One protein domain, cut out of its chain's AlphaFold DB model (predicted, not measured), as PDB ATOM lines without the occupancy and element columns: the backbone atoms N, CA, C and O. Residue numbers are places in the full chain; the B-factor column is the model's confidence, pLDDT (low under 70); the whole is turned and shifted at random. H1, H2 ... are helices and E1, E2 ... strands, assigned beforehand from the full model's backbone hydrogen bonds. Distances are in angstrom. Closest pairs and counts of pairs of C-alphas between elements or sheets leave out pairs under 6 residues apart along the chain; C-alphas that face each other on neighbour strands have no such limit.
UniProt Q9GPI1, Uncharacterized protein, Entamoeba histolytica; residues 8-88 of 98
ATOM      1  N   GLU A   8      27.766 -35.945 -31.414       82.62
ATOM      2  CA  GLU A   8      28.605 -36.556 -32.448       82.62
ATOM      3  C   GLU A   8      30.070 -36.656 -32.009       82.62
ATOM      4  O   GLU A   8      30.681 -37.707 -32.179       82.62
ATOM      5  N   GLU A   9      30.616 -35.619 -31.362       80.31
ATOM      6  CA  GLU A   9      31.973 -35.665 -30.791       80.31
ATOM      7  C   GLU A   9      32.084 -36.792 -29.752       80.31
ATOM      8  O   GLU A   9      33.039 -37.569 -29.770       80.31
ATOM      9  N   MET A  10      31.072 -36.944 -28.888       84.38
ATOM     10  CA  MET A  10      31.026 -38.062 -27.941       84.38
ATOM     11  C   MET A  10      30.996 -39.411 -28.665       84.38
ATOM     12  O   MET A  10      31.762 -40.299 -28.310       84.38
ATOM     13  N   ARG A  11      30.161 -39.565 -29.700       87.50
ATOM     14  CA  ARG A  11      30.039 -40.813 -30.467       87.50
ATOM     15  C   ARG A  11      31.369 -41.233 -31.098       87.50
ATOM     16  O   ARG A  11      31.760 -42.388 -30.961       87.50
ATOM     17  N   GLN A  12      32.087 -40.299 -31.720       85.31
ATOM     18  CA  GLN A  12      33.393 -40.565 -32.336       85.31
ATOM     19  C   GLN A  12      34.433 -41.022 -31.312       85.31
ATOM     20  O   GLN A  12      35.179 -41.971 -31.542       85.31
ATOM     21  N   ILE A  13      34.454 -40.387 -30.142       86.12
ATOM     22  CA  ILE A  13      35.341 -40.782 -29.048       86.12
ATOM     23  C   ILE A  13      35.025 -42.194 -28.571       86.12
ATOM     24  O   ILE A  13      35.941 -42.982 -28.328       86.12
ATOM     25  N   GLU A  14      33.741 -42.525 -28.436       90.31
ATOM     26  CA  GLU A  14      33.333 -43.868 -28.043       90.31
ATOM     27  C   GLU A  14      33.761 -44.919 -29.071       90.31
ATOM     28  O   GLU A  14      34.219 -45.994 -28.684       90.31
ATOM     29  N   GLU A  15      33.677 -44.598 -30.366       91.06
ATOM     30  CA  GLU A  15      34.149 -45.456 -31.457       91.06
ATOM     31  C   GLU A  15      35.671 -45.658 -31.414       91.06
ATOM     32  O   GLU A  15      36.140 -46.795 -31.444       91.06
ATOM     33  N   TRP A  16      36.457 -44.585 -31.289       87.25
ATOM     34  CA  TRP A  16      37.924 -44.672 -31.297       87.25
ATOM     35  C   TRP A  16      38.502 -45.354 -30.063       87.25
ATOM     36  O   TRP A  16      39.519 -46.043 -30.141       87.25
ATOM     37  N   THR A  17      37.868 -45.156 -28.911       87.44
ATOM     38  CA  THR A  17      38.327 -45.739 -27.644       87.44
ATOM     39  C   THR A  17      37.691 -47.095 -27.355       87.44
ATOM     40  O   THR A  17      38.142 -47.788 -26.440       87.44
ATOM     41  N   ASN A  18      36.656 -47.483 -28.113       91.00
ATOM     42  CA  ASN A  18      35.786 -48.627 -27.842       91.00
ATOM     43  C   ASN A  18      35.234 -48.621 -26.398       91.00
ATOM     44  O   ASN A  18      35.187 -49.648 -25.713       91.00
ATOM     45  N   ARG A  19      34.876 -47.435 -25.890       90.38
ATOM     46  CA  ARG A  19      34.433 -47.203 -24.504       90.38
ATOM     47  C   ARG A  19      33.286 -46.210 -24.461       90.38
ATOM     48  O   ARG A  19      33.165 -45.371 -25.331       90.38
ATOM     49  N   LYS A  20      32.453 -46.280 -23.419       91.50
ATOM     50  CA  LYS A  20      31.358 -45.321 -23.207       91.50
ATOM     51  C   LYS A  20      31.812 -44.110 -22.399       91.50
ATOM     52  O   LYS A  20      32.408 -44.278 -21.333       91.50
ATOM     53  N   VAL A  21      31.454 -42.910 -22.853       88.19
ATOM     54  CA  VAL A  21      31.629 -41.678 -22.077       88.19
ATOM     55  C   VAL A  21      30.537 -41.645 -21.010       88.19
ATOM     56  O   VAL A  21      29.353 -41.758 -21.313       88.19
ATOM     57  N   ARG A  22      30.923 -41.541 -19.733       85.44
ATOM     58  CA  ARG A  22      29.967 -41.599 -18.612       85.44
ATOM     59  C   ARG A  22      30.000 -40.364 -17.733       85.44
ATOM     60  O   ARG A  22      28.998 -39.673 -17.598       85.44
ATOM     61  N   ASN A  23      31.150 -40.111 -17.119       87.62
ATOM     62  CA  ASN A  23      31.253 -39.151 -16.031       87.62
ATOM     63  C   ASN A  23      32.149 -37.991 -16.441       87.62
ATOM     64  O   ASN A  23      33.282 -38.198 -16.873       87.62
ATOM     65  N   ARG A  24      31.665 -36.769 -16.220       89.75
ATOM     66  CA  ARG A  24      32.531 -35.595 -16.193       89.75
ATOM     67  C   ARG A  24      33.335 -35.626 -14.895       89.75
ATOM     68  O   ARG A  24      32.748 -35.692 -13.819       89.75
ATOM     69  N   LEU A  25      34.662 -35.609 -15.000       93.31
ATOM     70  CA  LEU A  25      35.549 -35.600 -13.832       93.31
ATOM     71  C   LEU A  25      35.845 -34.180 -13.340       93.31
ATOM     72  O   LEU A  25      36.033 -33.987 -12.143       93.31
ATOM     73  N   PHE A  26      35.891 -33.213 -14.257       93.06
ATOM     74  CA  PHE A  26      36.294 -31.838 -13.993       93.06
ATOM     75  C   PHE A  26      35.705 -30.887 -15.054       93.06
ATOM     76  O   PHE A  26      35.543 -31.292 -16.208       93.06
ATOM     77  N   ASP A  27      35.391 -29.647 -14.673       90.62
ATOM     78  CA  ASP A  27      35.012 -28.543 -15.568       90.62
ATOM     79  C   ASP A  27      35.695 -27.242 -15.127       90.62
ATOM     80  O   ASP A  27      35.391 -26.733 -14.052       90.62
ATOM     81  N   SER A  28      36.570 -26.662 -15.952       89.94
ATOM     82  CA  SER A  28      37.306 -25.432 -15.609       89.94
ATOM     83  C   SER A  28      36.421 -24.194 -15.423       89.94
ATOM     84  O   SER A  28      36.891 -23.196 -14.880       89.94
ATOM     85  N   HIS A  29      35.152 -24.236 -15.843       88.62
ATOM     86  CA  HIS A  29      34.191 -23.150 -15.627       88.62
ATOM     87  C   HIS A  29      33.429 -23.275 -14.302       88.62
ATOM     88  O   HIS A  29      32.732 -22.336 -13.915       88.62
ATOM     89  N   ILE A  30      33.493 -24.437 -13.642       92.75
ATOM     90  CA  ILE A  30      32.704 -24.757 -12.441       92.75
ATOM     91  C   ILE A  30      33.618 -25.122 -11.270       92.75
ATOM     92  O   ILE A  30      33.423 -24.637 -10.158       92.75
ATOM     93  N   ASP A  31      34.582 -26.005 -11.505       94.38
ATOM     94  CA  ASP A  31      35.550 -26.464 -10.519       94.38
ATOM     95  C   ASP A  31      36.740 -25.490 -10.422       94.38
ATOM     96  O   ASP A  31      37.137 -24.855 -11.399       94.38
ATOM     97  N   ASP A  32      37.349 -25.400  -9.237       94.75
ATOM     98  CA  ASP A  32      38.507 -24.529  -9.014       94.75
ATOM     99  C   ASP A  32      39.726 -24.999  -9.830       94.75
ATOM    100  O   ASP A  32      40.194 -26.133  -9.676       94.75
ATOM    101  N   TRP A  33      40.247 -24.110 -10.680       93.19
ATOM    102  CA  TRP A  33      41.471 -24.285 -11.474       93.19
ATOM    103  C   TRP A  33      42.577 -23.286 -11.089       93.19
ATOM    104  O   TRP A  33      43.623 -23.222 -11.735       93.19
ATOM    105  N   ASN A  34      42.381 -22.474 -10.050       93.31
ATOM    106  CA  ASN A  34      43.336 -21.423  -9.723       93.31
ATOM    107  C   ASN A  34      44.688 -21.987  -9.275       93.31
ATOM    108  O   ASN A  34      44.811 -23.080  -8.708       93.31
ATOM    109  N   LYS A  35      45.737 -21.190  -9.505       87.94
ATOM    110  CA  LYS A  35      47.093 -21.506  -9.060       87.94
ATOM    111  C   LYS A  35      47.086 -21.733  -7.540       87.94
ATOM    112  O   LYS A  35      46.721 -20.836  -6.788       87.94
ATOM    113  N   ASN A  36      47.536 -22.915  -7.111       91.62
ATOM    114  CA  ASN A  36      47.626 -23.408  -5.723       91.62
ATOM    115  C   ASN A  36      46.337 -23.939  -5.073       91.62
ATOM    116  O   ASN A  36      46.446 -24.636  -4.068       91.62
ATOM    117  N   THR A  37      45.150 -23.660  -5.614       94.25
ATOM    118  CA  THR A  37      43.877 -24.158  -5.046       94.25
ATOM    119  C   THR A  37      43.136 -25.120  -5.971       94.25
ATOM    120  O   THR A  37      42.134 -25.708  -5.570       94.25
ATOM    121  N   SER A  38      43.665 -25.343  -7.179       94.88
ATOM    122  CA  SER A  38      43.080 -26.242  -8.171       94.88
ATOM    123  C   SER A  38      42.751 -27.629  -7.610       94.88
ATOM    124  O   SER A  38      43.599 -28.315  -7.032       94.88
ATOM    125  N   VAL A  39      41.521 -28.080  -7.864       96.38
ATOM    126  CA  VAL A  39      41.046 -29.424  -7.496       96.38
ATOM    127  C   VAL A  39      41.278 -30.455  -8.601       96.38
ATOM    128  O   VAL A  39      40.966 -31.632  -8.422       96.38
ATOM    129  N   PHE A  40      41.843 -30.053  -9.744       93.50
ATOM    130  CA  PHE A  40      41.979 -30.919 -10.918       93.50
ATOM    131  C   PHE A  40      42.701 -32.229 -10.622       93.50
ATOM    132  O   PHE A  40      42.170 -33.301 -10.912       93.50
ATOM    133  N   ILE A  41      43.876 -32.150  -9.986       91.25
ATOM    134  CA  ILE A  41      44.674 -33.328  -9.632       91.25
ATOM    135  C   ILE A  41      43.816 -34.291  -8.801       91.25
ATOM    136  O   ILE A  41      43.721 -35.469  -9.121       91.25
ATOM    137  N   GLN A  42      43.092 -33.795  -7.797       93.94
ATOM    138  CA  GLN A  42      42.243 -34.638  -6.948       93.94
ATOM    139  C   GLN A  42      41.132 -35.353  -7.736       93.94
ATOM    140  O   GLN A  42      40.776 -36.483  -7.404       93.94
ATOM    141  N   ARG A  43      40.599 -34.725  -8.793       94.56
ATOM    142  CA  ARG A  43      39.551 -35.308  -9.646       94.56
ATOM    143  C   ARG A  43      40.064 -36.411 -10.574       94.56
ATOM    144  O   ARG A  43      39.331 -37.371 -10.824       94.56
ATOM    145  N   VAL A  44      41.285 -36.272 -11.095       92.56
ATOM    146  CA  VAL A  44      41.839 -37.173 -12.126       92.56
ATOM    147  C   VAL A  44      42.805 -38.224 -11.582       92.56
ATOM    148  O   VAL A  44      43.016 -39.251 -12.228       92.56
ATOM    149  N   MET A  45      43.367 -38.018 -10.390       93.81
ATOM    150  CA  MET A  45      44.272 -38.985  -9.772       93.81
ATOM    151  C   MET A  45      43.590 -40.339  -9.570       93.81
ATOM    152  O   MET A  45      42.432 -40.453  -9.168       93.81
ATOM    153  N   ASN A  46      44.357 -41.389  -9.835       92.81
ATOM    154  CA  ASN A  46      43.943 -42.783  -9.830       92.81
ATOM    155  C   ASN A  46      42.810 -43.139 -10.809       92.81
ATOM    156  O   ASN A  46      42.229 -44.217 -10.681       92.81
ATOM    157  N   LYS A  47      42.501 -42.273 -11.779       92.56
ATOM    158  CA  LYS A  47      41.589 -42.572 -12.889       92.56
ATOM    159  C   LYS A  47      42.381 -43.014 -14.117       92.56
ATOM    160  O   LYS A  47      43.553 -42.680 -14.260       92.56
ATOM    161  N   GLU A  48      41.719 -43.763 -14.985       91.81
ATOM    162  CA  GLU A  48      42.227 -44.291 -16.252       91.81
ATOM    163  C   GLU A  48      41.190 -44.051 -17.355       91.81
ATOM    164  O   GLU A  48      40.028 -43.761 -17.055       91.81
ATOM    165  N   HIS A  49      41.605 -44.175 -18.618       91.31
ATOM    166  CA  HIS A  49      40.748 -43.949 -19.790       91.31
ATOM    167  C   HIS A  49      40.118 -42.549 -19.786       91.31
ATOM    168  O   HIS A  49      38.907 -42.380 -19.938       91.31
ATOM    169  N   ILE A  50      40.960 -41.543 -19.560       89.88
ATOM    170  CA  ILE A  50      40.539 -40.152 -19.405       89.88
ATOM    171  C   ILE A  50      40.607 -39.454 -20.755       89.88
ATOM    172  O   ILE A  50      41.550 -39.644 -21.522       89.88
ATOM    173  N   ILE A  51      39.619 -38.607 -21.009       87.75
ATOM    174  CA  ILE A  51      39.609 -37.686 -22.135       87.75
ATOM    175  C   ILE A  51      39.759 -36.276 -21.573       87.75
ATOM    176  O   ILE A  51      38.990 -35.872 -20.701       87.75
ATOM    177  N   ILE A  52      40.761 -35.552 -22.057       87.56
ATOM    178  CA  ILE A  52      41.000 -34.145 -21.734       87.56
ATOM    179  C   ILE A  52      40.599 -33.325 -22.952       87.56
ATOM    180  O   ILE A  52      40.925 -33.701 -24.078       87.56
ATOM    181  N   ILE A  53      39.883 -32.233 -22.706       86.06
ATOM    182  CA  ILE A  53      39.376 -31.323 -23.727       86.06
ATOM    183  C   ILE A  53      39.940 -29.950 -23.406       86.06
ATOM    184  O   ILE A  53      39.670 -29.412 -22.333       86.06
ATOM    185  N   GLU A  54      40.719 -29.411 -24.328       83.75
ATOM    186  CA  GLU A  54      41.256 -28.059 -24.263       83.75
ATOM    187  C   GLU A  54      40.590 -27.252 -25.378       83.75
ATOM    188  O   GLU A  54      40.595 -27.662 -26.539       83.75
ATOM    189  N   ASP A  55      39.956 -26.142 -25.005       80.00
ATOM    190  CA  ASP A  55      39.388 -25.174 -25.941       80.00
ATOM    191  C   ASP A  55      40.204 -23.889 -25.826       80.00
ATOM    192  O   ASP A  55      40.140 -23.194 -24.810       80.00
ATOM    193  N   GLU A  56      40.995 -23.603 -26.854       74.06
ATOM    194  CA  GLU A  56      41.750 -22.360 -26.968       74.06
ATOM    195  C   GLU A  56      41.354 -21.650 -28.260       74.06
ATOM    196  O   GLU A  56      41.585 -22.145 -29.367       74.06
ATOM    197  N   GLU A  57      40.732 -20.476 -28.115       73.50
ATOM    198  CA  GLU A  57      40.379 -19.577 -29.223       73.50
ATOM    199  C   GLU A  57      39.547 -20.247 -30.340       73.50
ATOM    200  O   GLU A  57      39.584 -19.866 -31.513       73.50
ATOM    201  N   GLY A  58      38.727 -21.238 -29.970       66.88
ATOM    202  CA  GLY A  58      37.897 -21.995 -30.903       66.88
ATOM    203  C   GLY A  58      38.630 -23.129 -31.620       66.88
ATOM    204  O   GLY A  58      38.117 -23.621 -32.624       66.88
ATOM    205  N   ASN A  59      39.804 -23.534 -31.132       72.56
ATOM    206  CA  ASN A  59      40.403 -24.823 -31.445       72.56
ATOM    207  C   ASN A  59      40.094 -25.783 -30.301       72.56
ATOM    208  O   ASN A  59      40.492 -25.550 -29.161       72.56
ATOM    209  N   LYS A  60      39.416 -26.886 -30.622       78.38
ATOM    210  CA  LYS A  60      39.160 -27.953 -29.657       78.38
ATOM    211  C   LYS A  60      40.152 -29.082 -29.843       78.38
ATOM    212  O   LYS A  60      40.082 -29.830 -30.828       78.38
ATOM    213  N   ILE A  61      41.034 -29.221 -28.867       82.94
ATOM    214  CA  ILE A  61      42.033 -30.274 -28.788       82.94
ATOM    215  C   ILE A  61      41.568 -31.311 -27.776       82.94
ATOM    216  O   ILE A  61      41.090 -30.999 -26.687       82.94
ATOM    217  N   TRP A  62      41.729 -32.570 -28.149       85.25
ATOM    218  CA  TRP A  62      41.280 -33.710 -27.381       85.25
ATOM    219  C   TRP A  62      42.433 -34.678 -27.168       85.25
ATOM    220  O   TRP A  62      43.101 -35.094 -28.118       85.25
ATOM    221  N   ARG A  63      42.657 -35.071 -25.916       87.25
ATOM    222  CA  ARG A  63      43.703 -36.025 -25.541       87.25
ATOM    223  C   ARG A  63      43.090 -37.216 -24.828       87.25
ATOM    224  O   ARG A  63      42.454 -37.048 -23.791       87.25
ATOM    225  N   TYR A  64      43.328 -38.411 -25.354       89.88
ATOM    226  CA  TYR A  64      42.964 -39.660 -24.694       89.88
ATOM    227  C   TYR A  64      44.168 -40.243 -23.954       89.88
ATOM    228  O   TYR A  64      45.228 -40.462 -24.545       89.88
ATOM    229  N   VAL A  65      43.990 -40.513 -22.663       89.19
ATOM    230  CA  VAL A  65      44.984 -41.135 -21.787       89.19
ATOM    231  C   VAL A  65      44.491 -42.529 -21.421       89.19
ATOM    232  O   VAL A  65      43.548 -42.685 -20.645       89.19
ATOM    233  N   ASN A  66      45.133 -43.556 -21.982       89.56
ATOM    234  CA  ASN A  66      44.716 -44.946 -21.773       89.56
ATOM    235  C   ASN A  66      45.198 -45.551 -20.444       89.56
ATOM    236  O   ASN A  66      44.821 -46.665 -20.099       89.56
ATOM    237  N   SER A  67      46.061 -44.850 -19.717       90.19
ATOM    238  CA  SER A  67      46.687 -45.338 -18.495       90.19
ATOM    239  C   SER A  67      46.172 -44.612 -17.261       90.19
ATOM    240  O   SER A  67      45.541 -43.555 -17.333       90.19
ATOM    241  N   LYS A  68      46.462 -45.203 -16.104       91.69
ATOM    242  CA  LYS A  68      46.173 -44.603 -14.813       91.69
ATOM    243  C   LYS A  68      47.063 -43.379 -14.579       91.69
ATOM    244  O   LYS A  68      48.279 -43.471 -14.721       91.69
ATOM    245  N   ILE A  69      46.470 -42.266 -14.151       90.44
ATOM    246  CA  ILE A  69      47.224 -41.116 -13.631       90.44
ATOM    247  C   ILE A  69      47.546 -41.385 -12.159       90.44
ATOM    248  O   ILE A  69      46.674 -41.266 -11.301       90.44
ATOM    249  N   ASP A  70      48.774 -41.794 -11.856       91.50
ATOM    250  CA  ASP A  70      49.203 -42.187 -10.506       91.50
ATOM    251  C   ASP A  70      50.359 -41.348  -9.942       91.50
ATOM    252  O   ASP A  70      50.753 -41.536  -8.789       91.50
ATOM    253  N   LYS A  71      50.872 -40.390 -10.720       88.88
ATOM    254  CA  LYS A  71      51.984 -39.512 -10.347       88.88
ATOM    255  C   LYS A  71      51.692 -38.070 -10.736       88.88
ATOM    256  O   LYS A  71      51.054 -37.801 -11.751       88.88
ATOM    257  N   VAL A  72      52.211 -37.154  -9.926       86.50
ATOM    258  CA  VAL A  72      52.283 -35.721 -10.225       86.50
ATOM    259  C   VAL A  72      53.710 -35.421 -10.674       86.50
ATOM    260  O   VAL A  72      54.640 -36.027 -10.147       86.50
ATOM    261  N   ASP A  73      53.867 -34.512 -11.639       86.12
ATOM    262  CA  ASP A  73      55.178 -34.088 -12.158       86.12
ATOM    263  C   ASP A  73      56.014 -35.245 -12.748       86.12
ATOM    264  O   ASP A  73      57.208 -35.400 -12.506       86.12
ATOM    265  N   GLY A  74      55.348 -36.126 -13.503       82.94
ATOM    266  CA  GLY A  74      55.969 -37.292 -14.124       82.94
ATOM    267  C   GLY A  74      55.452 -37.547 -15.536       82.94
ATOM    268  O   GLY A  74      54.324 -37.197 -15.881       82.94
ATOM    269  N   PHE A  75      56.281 -38.194 -16.355       81.38
ATOM    270  CA  PHE A  75      55.891 -38.608 -17.698       81.38
ATOM    271  C   PHE A  75      55.138 -39.935 -17.668       81.38
ATOM    272  O   PHE A  75      55.564 -40.914 -17.053       81.38
ATOM    273  N   ILE A  76      54.032 -39.965 -18.398       77.25
ATOM    274  CA  ILE A  76      53.194 -41.138 -18.606       77.25
ATOM    275  C   ILE A  76      53.419 -41.568 -20.061       77.25
ATOM    276  O   ILE A  76      52.904 -40.935 -20.979       77.25
ATOM    277  N   ASN A  77      54.232 -42.604 -20.291       71.62
ATOM    278  CA  ASN A  77      54.529 -43.101 -21.639       71.62
ATOM    279  C   ASN A  77      53.699 -44.352 -21.946       71.62
ATOM    280  O   ASN A  77      53.963 -45.414 -21.384       71.62
ATOM    281  N   TYR A  78      52.705 -44.222 -22.828       74.00
ATOM    282  CA  TYR A  78      51.865 -45.343 -23.248       74.00
ATOM    283  C   TYR A  78      51.498 -45.238 -24.727       74.00
ATOM    284  O   TYR A  78      50.977 -44.223 -25.185       74.00
ATOM    285  N   SER A  79      51.715 -46.336 -25.452       73.81
ATOM    286  CA  SER A  79      51.535 -46.455 -26.906       73.81
ATOM    287  C   SER A  79      50.084 -46.365 -27.392       73.81
ATOM    288  O   SER A  79      49.854 -46.283 -28.592       73.81
ATOM    289  N   GLN A  80      49.105 -46.390 -26.484       80.62
ATOM    290  CA  GLN A  80      47.669 -46.361 -26.800       80.62
ATOM    291  C   GLN A  80      46.994 -45.028 -26.437       80.62
ATOM    292  O   GLN A  80      45.769 -44.925 -26.470       80.62
ATOM    293  N   SER A  81      47.781 -44.020 -26.059       83.81
ATOM    294  CA  SER A  81      47.305 -42.649 -25.865       83.81
ATOM    295  C   SER A  81      47.439 -41.872 -27.174       83.81
ATOM    296  O   SER A  81      48.412 -42.051 -27.904       83.81
ATOM    297  N   PHE A  82      46.479 -41.001 -27.475       84.25
ATOM    298  CA  PHE A  82      46.478 -40.226 -28.718       84.25
ATOM    299  C   PHE A  82      45.956 -38.800 -28.506       84.25
ATOM    300  O   PHE A  82      45.240 -38.513 -27.544       84.25
ATOM    301  N   LEU A  83      46.352 -37.904 -29.411       84.81
ATOM    302  CA  LEU A  83      45.970 -36.493 -29.452       84.81
ATOM    303  C   LEU A  83      45.291 -36.212 -30.792       84.81
ATOM    304  O   LEU A  83      45.798 -36.633 -31.831       84.81
ATOM    305  N   PHE A  84      44.180 -35.485 -30.776       81.62
ATOM    306  CA  PHE A  84      43.482 -35.075 -31.989       81.62
ATOM    307  C   PHE A  84      42.864 -33.684 -31.842       81.62
ATOM    308  O   PHE A  84      42.647 -33.200 -30.736       81.62
ATOM    309  N   SER A  85      42.585 -33.039 -32.973       78.44
ATOM    310  CA  SER A  85      41.915 -31.737 -33.043       78.44
ATOM    311  C   SER A  85      40.625 -31.917 -33.831       78.44
ATOM    312  O   SER A  85      40.674 -32.432 -34.947       78.44
ATOM    313  N   LEU A  86      39.490 -31.519 -33.256       68.44
ATOM    314  CA  LEU A  86      38.173 -31.629 -33.903       68.44
ATOM    315  C   LEU A  86      37.878 -30.421 -34.797       68.44
ATOM    316  O   LEU A  86      37.397 -30.570 -35.916       68.44
ATOM    317  N   GLU A  87      38.250 -29.233 -34.331       67.12
ATOM    318  CA  GLU A  87      38.186 -27.994 -35.099       67.12
ATOM    319  C   GLU A  87      39.567 -27.344 -35.083       67.12
ATOM    320  O   GLU A  87      40.195 -27.222 -34.031       67.12
ATOM    321  N   SER A  88      40.057 -26.969 -36.263       61.62
ATOM    322  CA  SER A  88      41.263 -26.165 -36.430       61.62
ATOM    323  C   SER A  88      40.901 -25.000 -37.332       61.62
ATOM    324  O   SER A  88      40.634 -25.190 -38.518       61.62
TER     325      SER A  88
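This is residues 8 to 88 of the 98 residues of an uncharacterized protein of Entamoeba histolytica (UniProt Q9GPI1). A small three-strand sheet, E1, E2 and E3, has the helix H1 over one face, while a long loop, residues 18 to 39, runs from H1 to the short helix H2, which lies away from the sheet. A second long loop, residues 66 to 81, leaves E2 and folds back to bring E3 in beside it. The printed part has 81 residues, with two named helices and three named strands in the order H1 H2 E1 E2 E3; the sheet order is E1 - E2 - E3, antiparallel throughout. The class is mixed, helices and strands, with under half of the residues, 35 of 81, in named elements. The whole is compact, with a radius of gyration of the C-alphas of 13.3 A and a rounded outline of 35 by 29 by 22 A.

H1 is residues 8 to 17, 14.2 A from first to last C-alpha, beginning at C-alpha 8 (28.605, -36.556, -32.448). H2 is residues 40 to 44, 6.4 A long. E1, residues 50 to 56, measures 19.4 A from C-alpha 50 at (40.539, -40.152, -19.405). E2, residues 59 to 65, measures 19.5 A. E3, residues 82 to 87, measures 16.1 A and ends at C-alpha 87 (38.186, -27.994, -35.099).

E1, E2 and E3 make a meander, each strand the antiparallel neighbour of the one before. E1 and E2 form a hairpin at 162 degrees, with N 52 and O 63 within hydrogen-bond range at 2.8 A. E2 and E3 also form a hairpin, at 159 degrees, with N 62 and O 84 at 2.8 A. E1 and E3 are edge strands. H1 is on the sheet at a height over the sheet of 9.4 A, over E2; the local plane is only just fixed, fitted to 6 C-alphas of the sheet. On the local plane H1 and E2 stand at 27 degrees, only just along the strands. H1 and E2 are near each other, with 5 pairs of C-alphas within 10 A. H2 is not on the sheet; its closest C-alphas with E1 are those of Val 44 and Ile 50, 8.0 A apart. H2 is apart from H1, E2 and E3. In H1 and H2 every O i to N i+4 pair is within hydrogen-bond range.

The two C-alphas farthest apart, those of Glu 15 and Asn 36, are 36.5 A apart. The printed part, residues 8 to 88, has no cut. The links H1 to H2, 22 residues, and E2 to E3, 16 residues, are long; H2 to E1 and E1 to E2 are tight. Mean pLDDT of the printed part is 86.2; residue 58 and residues 86 to 88 are under 70.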